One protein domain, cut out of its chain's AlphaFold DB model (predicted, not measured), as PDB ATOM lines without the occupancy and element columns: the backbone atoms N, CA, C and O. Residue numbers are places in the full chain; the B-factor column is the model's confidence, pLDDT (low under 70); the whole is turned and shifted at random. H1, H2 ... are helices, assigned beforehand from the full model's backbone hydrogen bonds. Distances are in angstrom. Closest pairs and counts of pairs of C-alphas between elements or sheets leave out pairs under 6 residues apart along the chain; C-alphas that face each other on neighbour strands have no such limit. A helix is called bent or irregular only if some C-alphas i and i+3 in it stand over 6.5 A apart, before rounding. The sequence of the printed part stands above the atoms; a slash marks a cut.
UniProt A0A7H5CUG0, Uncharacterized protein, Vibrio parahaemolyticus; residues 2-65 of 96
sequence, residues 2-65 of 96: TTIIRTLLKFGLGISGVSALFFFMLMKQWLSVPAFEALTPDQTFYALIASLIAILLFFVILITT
ATOM      1  N   THR A   2      28.766  37.114 -15.226       58.22
ATOM      2  CA  THR A   2      27.307  37.336 -15.346       58.22
ATOM      3  C   THR A   2      26.878  38.195 -16.546       58.22
ATOM      4  O   THR A   2      25.838  37.929 -17.145       58.22
ATOM      5  N   THR A   3      27.682  39.185 -16.948       65.44
ATOM      6  CA  THR A   3      27.382  40.058 -18.100       65.44
ATOM      7  C   THR A   3      27.418  39.310 -19.433       65.44
ATOM      8  O   THR A   3      26.519  39.481 -20.246       65.44
ATOM      9  N   ILE A   4      28.401  38.425 -19.632       65.50
ATOM     10  CA  ILE A   4      28.546  37.625 -20.861       65.50
ATOM     11  C   ILE A   4      27.345  36.688 -21.026       65.50
ATOM     12  O   ILE A   4      26.745  36.648 -22.094       65.50
ATOM     13  N   ILE A   5      26.932  36.017 -19.946       67.56
ATOM     14  CA  ILE A   5      25.770  35.114 -19.942       67.56
ATOM     15  C   ILE A   5      24.474  35.880 -20.253       67.56
ATOM     16  O   ILE A   5      23.676  35.430 -21.071       67.56
ATOM     17  N   ARG A   6      24.268  37.072 -19.669       68.69
ATOM     18  CA  ARG A   6      23.093  37.911 -19.982       68.69
ATOM     19  C   ARG A   6      23.067  38.376 -21.436       68.69
ATOM     20  O   ARG A   6      21.994  38.395 -22.035       68.69
ATOM     21  N   THR A   7      24.214  38.754 -21.992       64.88
ATOM     22  CA  THR A   7      24.321  39.158 -23.399       64.88
ATOM     23  C   THR A   7      24.056  37.973 -24.328       64.88
ATOM     24  O   THR A   7      23.280  38.109 -25.271       64.88
ATOM     25  N   LEU A   8      24.600  36.792 -24.016       65.69
ATOM     26  CA  LEU A   8      24.328  35.550 -24.746       65.69
ATOM     27  C   LEU A   8      22.850  35.160 -24.714       65.69
ATOM     28  O   LEU A   8      22.308  34.826 -25.760       65.69
ATOM     29  N   LEU A   9      22.173  35.248 -23.565       67.25
ATOM     30  CA  LEU A   9      20.737  34.957 -23.509       67.25
ATOM     31  C   LEU A   9      19.919  35.981 -24.303       67.25
ATOM     32  O   LEU A   9      19.036  35.593 -25.058       67.25
ATOM     33  N   LYS A  10      20.202  37.281 -24.165       65.88
ATOM     34  CA  LYS A  10      19.406  38.321 -24.835       65.88
ATOM     35  C   LYS A  10      19.546  38.293 -26.355       65.88
ATOM     36  O   LYS A  10      18.541  38.366 -27.053       65.88
ATOM     37  N   PHE A  11      20.772  38.204 -26.862       66.44
ATOM     38  CA  PHE A  11      21.018  38.238 -28.302       66.44
ATOM     39  C   PHE A  11      20.939  36.845 -28.928       66.44
ATOM     40  O   PHE A  11      20.374  36.697 -30.007       66.44
ATOM     41  N   GLY A  12      21.422  35.809 -28.240       66.00
ATOM     42  CA  GLY A  12      21.437  34.441 -28.758       66.00
ATOM     43  C   GLY A  12      20.041  33.872 -29.001       66.00
ATOM     44  O   GLY A  12      19.819  33.267 -30.046       66.00
ATOM     45  N   LEU A  13      19.075  34.122 -28.106       69.31
ATOM     46  CA  LEU A  13      17.693  33.654 -28.291       69.31
ATOM     47  C   LEU A  13      17.005  34.325 -29.490       69.31
ATOM     48  O   LEU A  13      16.340  33.648 -30.271       69.31
ATOM     49  N   GLY A  14      17.198  35.635 -29.671       71.06
ATOM     50  CA  GLY A  14      16.612  36.366 -30.797       71.06
ATOM     51  C   GLY A  14      17.222  35.959 -32.139       71.06
ATOM     52  O   GLY A  14      16.501  35.652 -33.086       71.06
ATOM     53  N   ILE A  15      18.554  35.892 -32.206       75.06
ATOM     54  CA  ILE A  15      19.270  35.533 -33.438       75.06
ATOM     55  C   ILE A  15      18.996  34.071 -33.809       75.06
ATOM     56  O   ILE A  15      18.796  33.771 -34.984       75.06
ATOM     57  N   SER A  16      18.918  33.162 -32.829       76.19
ATOM     58  CA  SER A  16      18.591  31.752 -33.075       76.19
ATOM     59  C   SER A  16      17.197  31.586 -33.690       76.19
ATOM     60  O   SER A  16      17.056  30.861 -34.674       76.19
ATOM     61  N   GLY A  17      16.193  32.313 -33.187       78.12
ATOM     62  CA  GLY A  17      14.835  32.275 -33.737       78.12
ATOM     63  C   GLY A  17      14.750  32.806 -35.173       78.12
ATOM     64  O   GLY A  17      14.156  32.158 -36.033       78.12
ATOM     65  N   VAL A  18      15.400  33.940 -35.460       80.31
ATOM     66  CA  VAL A  18      15.457  34.507 -36.821       80.31
ATOM     67  C   VAL A  18      16.193  33.566 -37.782       80.31
ATOM     68  O   VAL A  18      15.735  33.359 -38.904       80.31
ATOM     69  N   SER A  19      17.284  32.940 -37.332       76.44
ATOM     70  CA  SER A  19      18.045  31.965 -38.126       76.44
ATOM     71  C   SER A  19      17.213  30.725 -38.461       76.44
ATOM     72  O   SER A  19      17.209  30.275 -39.604       76.44
ATOM     73  N   ALA A  20      16.474  30.193 -37.482       80.19
ATOM     74  CA  ALA A  20      15.600  29.040 -37.686       80.19
ATOM     75  C   ALA A  20      14.464  29.355 -38.669       80.19
ATOM     76  O   ALA A  20      14.150  28.533 -39.527       80.19
ATOM     77  N   LEU A  21      13.891  30.562 -38.591       81.00
ATOM     78  CA  LEU A  21      12.878  31.029 -39.537       81.00
ATOM     79  C   LEU A  21      13.444  31.132 -40.964       81.00
ATOM     80  O   LEU A  21      12.821  30.646 -41.907       81.00
ATOM     81  N   PHE A  22      14.638  31.710 -41.119       79.75
ATOM     82  CA  PHE A  22      15.326  31.797 -42.411       79.75
ATOM     83  C   PHE A  22      15.606  30.415 -43.001       79.75
ATOM     84  O   PHE A  22      15.348  30.172 -44.180       79.75
ATOM     85  N   PHE A  23      16.086  29.489 -42.171       77.50
ATOM     86  CA  PHE A  23      16.355  28.120 -42.590       77.50
ATOM     87  C   PHE A  23      15.073  27.382 -42.994       77.50
ATOM     88  O   PHE A  23      15.045  26.670 -43.996       77.50
ATOM     89  N   PHE A  24      13.981  27.601 -42.260       79.19
ATOM     90  CA  PHE A  24      12.671  27.064 -42.608       79.19
ATOM     91  C   PHE A  24      12.162  27.605 -43.954       79.19
ATOM     92  O   PHE A  24      11.659  26.834 -44.770       79.19
ATOM     93  N   MET A  25      12.335  28.904 -44.222       79.56
ATOM     94  CA  MET A  25      11.980  29.509 -45.511       79.56
ATOM     95  C   MET A  25      12.822  28.958 -46.671       79.56
ATOM     96  O   MET A  25      12.268  28.695 -47.739       79.56
ATOM     97  N   LEU A  26      14.122  28.725 -46.454       76.94
ATOM     98  CA  LEU A  26      15.008  28.061 -47.422       76.94
ATOM     99  C   LEU A  26      14.538  26.631 -47.727       76.94
ATOM    100  O   LEU A  26      14.360  26.276 -48.889       76.94
ATOM    101  N   MET A  27      14.243  25.833 -46.697       74.81
ATOM    102  CA  MET A  27      13.749  24.453 -46.845       74.81
ATOM    103  C   MET A  27      12.390  24.372 -47.556       74.81
ATOM    104  O   MET A  27      12.098  23.392 -48.236       74.81
ATOM    105  N   LYS A  28      11.544  25.397 -47.401       77.94
ATOM    106  CA  LYS A  28      10.253  25.517 -48.093       77.94
ATOM    107  C   LYS A  28      10.356  26.151 -49.487       77.94
ATOM    108  O   LYS A  28       9.313  26.375 -50.095       77.94
ATOM    109  N   GLN A  29      11.565  26.450 -49.982       69.25
ATOM    110  CA  GLN A  29      11.807  27.174 -51.242       69.25
ATOM    111  C   GLN A  29      11.132  28.559 -51.322       69.25
ATOM    112  O   GLN A  29      10.997  29.135 -52.398       69.25
ATOM    113  N   TRP A  30      10.732  29.140 -50.188       72.38
ATOM    114  CA  TRP A  30      10.182  30.502 -50.144       72.38
ATOM    115  C   TRP A  30      11.255  31.568 -50.362       72.38
ATOM    116  O   TRP A  30      10.948  32.701 -50.722       72.38
ATOM    117  N   LEU A  31      12.514  31.190 -50.146       66.38
ATOM    118  CA  LEU A  31      13.680  32.014 -50.388       66.38
ATOM    119  C   LEU A  31      14.636  31.227 -51.293       66.38
ATOM    120  O   LEU A  31      15.288  30.293 -50.829       66.38
ATOM    121  N   SER A  32      14.698  31.582 -52.578       66.44
ATOM    122  CA  SER A  32      15.683  31.006 -53.499       66.44
ATOM    123  C   SER A  32      16.953  31.837 -53.436       66.44
ATOM    124  O   SER A  32      16.963  33.017 -53.786       66.44
ATOM    125  N   VAL A  33      18.016  31.234 -52.920       71.88
ATOM    126  CA  VAL A  33      19.339  31.847 -52.871       71.88
ATOM    127  C   VAL A  33      20.221  31.041 -53.822       71.88
ATOM    128  O   VAL A  33      20.412  29.855 -53.561       71.88
ATOM    129  N   PRO A  34      20.801  31.644 -54.877       76.50
ATOM    130  CA  PRO A  34      21.548  30.916 -55.912       76.50
ATOM    131  C   PRO A  34      22.669  30.017 -55.374       76.50
ATOM    132  O   PRO A  34      22.963  28.968 -55.934       76.50
ATOM    133  N   ALA A  35      23.272  30.393 -54.241       70.94
ATOM    134  CA  ALA A  35      24.300  29.600 -53.566       70.94
ATOM    135  C   ALA A  35      23.790  28.259 -52.995       70.94
ATOM    136  O   ALA A  35      24.584  27.350 -52.771       70.94
ATOM    137  N   PHE A  36      22.482  28.139 -52.757       69.94
ATOM    138  CA  PHE A  36      21.826  26.944 -52.224       69.94
ATOM    139  C   PHE A  36      20.976  26.211 -53.269       69.94
ATOM    140  O   PHE A  36      20.563  25.087 -53.014       69.94
ATOM    141  N   GLU A  37      20.755  26.786 -54.456       71.56
ATOM    142  CA  GLU A  37      19.985  26.143 -55.538       71.56
ATOM    143  C   GLU A  37      20.647  24.863 -56.063       71.56
ATOM    144  O   GLU A  37      19.963  23.933 -56.482       71.56
ATOM    145  N   ALA A  38      21.979  24.800 -56.018       77.69
ATOM    146  CA  ALA A  38      22.747  23.626 -56.428       77.69
ATOM    147  C   ALA A  38      22.851  22.545 -55.335       77.69
ATOM    148  O   ALA A  38      23.387  21.468 -55.596       77.69
ATOM    149  N   LEU A  39      22.386  22.829 -54.112       74.75
ATOM    150  CA  LEU A  39      22.485  21.922 -52.971       74.75
ATOM    151  C   LEU A  39      21.155  21.210 -52.747       74.75
ATOM    152  O   LEU A  39      20.087  21.820 -52.736       74.75
ATOM    153  N   THR A  40      21.215  19.902 -52.504       82.50
ATOM    154  CA  THR A  40      20.019  19.174 -52.075       82.50
ATOM    155  C   THR A  40      19.601  19.613 -50.661       82.50
ATOM    156  O   THR A  40      20.427  20.137 -49.898       82.50
ATOM    157  N   PRO A  41      18.335  19.393 -50.259       77.38
ATOM    158  CA  PRO A  41      17.877  19.711 -48.906       77.38
ATOM    159  C   PRO A  41      18.739  19.057 -47.816       77.38
ATOM    160  O   PRO A  41      19.105  19.710 -46.839       77.38
ATOM    161  N   ASP A  42      19.152  17.804 -48.030       80.56
ATOM    162  CA  ASP A  42      20.019  17.073 -47.101       80.56
ATOM    163  C   ASP A  42      21.403  17.720 -46.987       80.56
ATOM    164  O   ASP A  42      21.914  17.925 -45.886       80.56
ATOM    165  N   GLN A  43      22.006  18.110 -48.114       83.56
ATOM    166  CA  GLN A  43      23.303  18.793 -48.115       83.56
ATOM    167  C   GLN A  43      23.229  20.152 -47.414       83.56
ATOM    168  O   GLN A  43      24.135  20.510 -46.662       83.56
ATOM    169  N   THR A  44      22.134  20.884 -47.610       82.06
ATOM    170  CA  THR A  44      21.890  22.169 -46.944       82.06
ATOM    171  C   THR A  44      21.745  21.992 -45.429       82.06
ATOM    172  O   THR A  44      22.284  22.782 -44.652       82.06
ATOM    173  N   PHE A  45      21.094  20.913 -44.989       81.44
ATOM    174  CA  PHE A  45      20.993  20.552 -43.576       81.44
ATOM    175  C   PHE A  45      22.349  20.182 -42.957       81.44
ATOM    176  O   PHE A  45      22.704  20.697 -41.895       81.44
ATOM    177  N   TYR A  46      23.156  19.360 -43.631       83.69
ATOM    178  CA  TYR A  46      24.504  19.040 -43.149       83.69
ATOM    179  C   TYR A  46      25.426  20.265 -43.131       83.69
ATOM    180  O   TYR A  46      26.206  20.426 -42.189       83.69
ATOM    181  N   ALA A  47      25.308  21.164 -44.112       84.00
ATOM    182  CA  ALA A  47      26.042  22.427 -44.138       84.00
ATOM    183  C   ALA A  47      25.664  23.335 -42.955       84.00
ATOM    184  O   ALA A  47      26.546  23.937 -42.336       84.00
ATOM    185  N   LEU A  48      24.378  23.383 -42.577       82.31
ATOM    186  CA  LEU A  48      23.928  24.093 -41.377       82.31
ATOM    187  C   LEU A  48      24.604  23.526 -40.122       82.31
ATOM    188  O   LEU A  48      25.178  24.290 -39.345       82.31
ATOM    189  N   ILE A  49      24.581  22.202 -39.939       85.38
ATOM    190  CA  ILE A  49      25.215  21.552 -38.781       85.38
ATOM    191  C   ILE A  49      26.719  21.847 -38.745       85.38
ATOM    192  O   ILE A  49      27.242  22.234 -37.698       85.38
ATOM    193  N   ALA A  50      27.408  21.732 -39.882       86.19
ATOM    194  CA  ALA A  50      28.830  22.051 -39.983       86.19
ATOM    195  C   ALA A  50      29.119  23.515 -39.603       86.19
ATOM    196  O   ALA A  50      30.074  23.785 -38.873       86.19
ATOM    197  N   SER A  51      28.265  24.455 -40.029       84.44
ATOM    198  CA  SER A  51      28.400  25.871 -39.671       84.44
ATOM    199  C   SER A  51      28.228  26.114 -38.166       84.44
ATOM    200  O   SER A  51      29.008  26.867 -37.582       84.44
ATOM    201  N   LEU A  52      27.286  25.425 -37.505       83.06
ATOM    202  CA  LEU A  52      27.107  25.517 -36.053       83.06
ATOM    203  C   LEU A  52      28.351  25.032 -35.301       83.06
ATOM    204  O   LEU A  52      28.787  25.684 -34.350       83.06
ATOM    205  N   ILE A  53      28.938  23.914 -35.740       88.06
ATOM    206  CA  ILE A  53      30.164  23.366 -35.143       88.06
ATOM    207  C   ILE A  53      31.321  24.359 -35.307       88.06
ATOM    208  O   ILE A  53      32.037  24.635 -34.343       88.06
ATOM    209  N   ALA A  54      31.478  24.945 -36.498       87.12
ATOM    210  CA  ALA A  54      32.517  25.936 -36.762       87.12
ATOM    211  C   ALA A  54      32.361  27.187 -35.880       87.12
ATOM    212  O   ALA A  54      33.335  27.638 -35.281       87.12
ATOM    213  N   ILE A  55      31.139  27.715 -35.740       85.75
ATOM    214  CA  ILE A  55      30.853  28.867 -34.869       85.75
ATOM    215  C   ILE A  55      31.218  28.552 -33.414       85.75
ATOM    216  O   ILE A  55      31.827  29.383 -32.739       85.75
ATOM    217  N   LEU A  56      30.890  27.350 -32.934       83.94
ATOM    218  CA  LEU A  56      31.227  26.928 -31.576       83.94
ATOM    219  C   LEU A  56      32.746  26.850 -31.373       83.94
ATOM    220  O   LEU A  56      33.251  27.342 -30.364       83.94
ATOM    221  N   LEU A  57      33.488  26.316 -32.347       87.00
ATOM    222  CA  LEU A  57      34.953  26.294 -32.316       87.00
ATOM    223  C   LEU A  57      35.549  27.707 -32.287       87.00
ATOM    224  O   LEU A  57      36.406  27.990 -31.451       87.00
ATOM    225  N   PHE A  58      35.064  28.617 -33.137       85.31
ATOM    226  CA  PHE A  58      35.502  30.014 -33.124       85.31
ATOM    227  C   PHE A  58      35.204  30.699 -31.792       85.31
ATOM    228  O   PHE A  58      36.039  31.450 -31.293       85.31
ATOM    229  N   PHE A  59      34.052  30.417 -31.187       81.12
ATOM    230  CA  PHE A  59      33.703  30.956 -29.878       81.12
ATOM    231  C   PHE A  59      34.664  30.473 -28.783       81.12
ATOM    232  O   PHE A  59      35.121  31.276 -27.969       81.12
ATOM    233  N   VAL A  60      35.036  29.188 -28.797       82.06
ATOM    234  CA  VAL A  60      36.048  28.636 -27.882       82.06
ATOM    235  C   VAL A  60      37.399  29.320 -28.090       82.06
ATOM    236  O   VAL A  60      37.998  29.771 -27.117       82.06
ATOM    237  N   ILE A  61      37.850  29.462 -29.341       84.38
ATOM    238  CA  ILE A  61      39.107  30.152 -29.678       84.38
ATOM    239  C   ILE A  61      39.081  31.607 -29.196       84.38
ATOM    240  O   ILE A  61      40.062  32.108 -28.651       84.38
ATOM    241  N   LEU A  62      37.959  32.305 -29.365       80.50
ATOM    242  CA  LEU A  62      37.822  33.704 -28.967       80.50
ATOM    243  C   LEU A  62      37.854  33.871 -27.440       80.50
ATOM    244  O   LEU A  62      38.458  34.816 -26.934       80.50
ATOM    245  N   ILE A  63      37.274  32.929 -26.690       77.00
ATOM    246  CA  ILE A  63      37.372  32.912 -25.224       77.00
ATOM    247  C   ILE A  63      38.807  32.633 -24.770       77.00
ATOM    248  O   ILE A  63      39.287  33.287 -23.843       77.00
ATOM    249  N   THR A  64      39.498  31.676 -25.395       76.19
ATOM    250  CA  THR A  64      40.859  31.301 -24.979       76.19
ATOM    251  C   THR A  64      41.892  32.365 -25.341       76.19
ATOM    252  O   THR A  64      42.821  32.595 -24.571       76.19
ATOM    253  N   THR A  65      41.714  33.061 -26.464       77.75
ATOM    254  CA  THR A  65      42.615  34.140 -26.908       77.75
ATOM    255  C   THR A  65      42.300  35.501 -26.280       77.75
ATOM    256  O   THR A  65      43.191  36.340 -26.171       77.75
TER     257      THR A  65
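Overview. This is residues 2 to 65 of the 96 residues of an uncharacterized protein of Vibrio parahaemolyticus (UniProt A0A7H5CUG0). The model is an open, narrow U of two long helices, H1 and H3, which run opposite ways with a gap between them and come near each other only at the closed end, around Met 27 and Pro 41. The short H2 and the links beside it make the turn at that end, while residues 2 to 21 of H1 and 49 to 65 of H3 stand free as the two arms. The printed part has 64 residues with three named helices, in the order H1, H2, H3, and no named strand; the class is all helix. The whole is loose, with a radius of gyration of the C-alphas of 14.6 A, and elongated, with spans of 41 by 22 by 16 A.

Along the chain. Begin with the longest helix, H1, residues 2 to 27. Find C-alpha 2 at (27.307, 37.336, -15.346); from there the helix runs 36.6 A to C-alpha 27 at (13.749, 24.453, -46.845). Near residue 13 you will find a kink of 29 degrees; H1 is neither bent nor irregular, but only just: C-alphas 10 and 13 are 6.1 A apart. Next look at H3, residues 41 to 65, which runs 36.1 A from Pro 41 and ends with C-alpha 65 at (42.615, 34.140, -26.908). Between these two along the chain is H2, the four residues 34 to 37.

Arrangement. Look first at H1 and H3, whose lines stand at a shallow tilt of 17 degrees and run opposite ways. They are close but not clearly touching: their closest C-alphas, those of Met 27 and Pro 41, are 6.6 A apart, and their centres are 14.3 A apart. H2 and H3 are also close but not clearly touching, with the closest C-alphas, those of Phe 36 and Thr 44, 7.1 A apart. H1 and H2 are only just apart, their closest C-alphas being 8.4 A from each other. On the backbone, every O i to N i+4 pair in H3 is within hydrogen-bond range, and in H1 21 of 22 are. H2 is too short for such a pair, but its one O i to N i+3 pair is within range.

Size, cuts and confidence. The two C-alphas farthest apart are those of Thr 2 and Ala 38, at 43.5 A. The first and last printed C-alphas, those of Thr 2 and Thr 65, are 19.4 A apart. The printed part has no cut; the link from H1 to H2, six residues, is short, and that from H2 to H3, three residues, is tight. The mean pLDDT of the printed part is 76.5; look for values under 70 at residues 2 to 13, 29, 31 to 32 and 36.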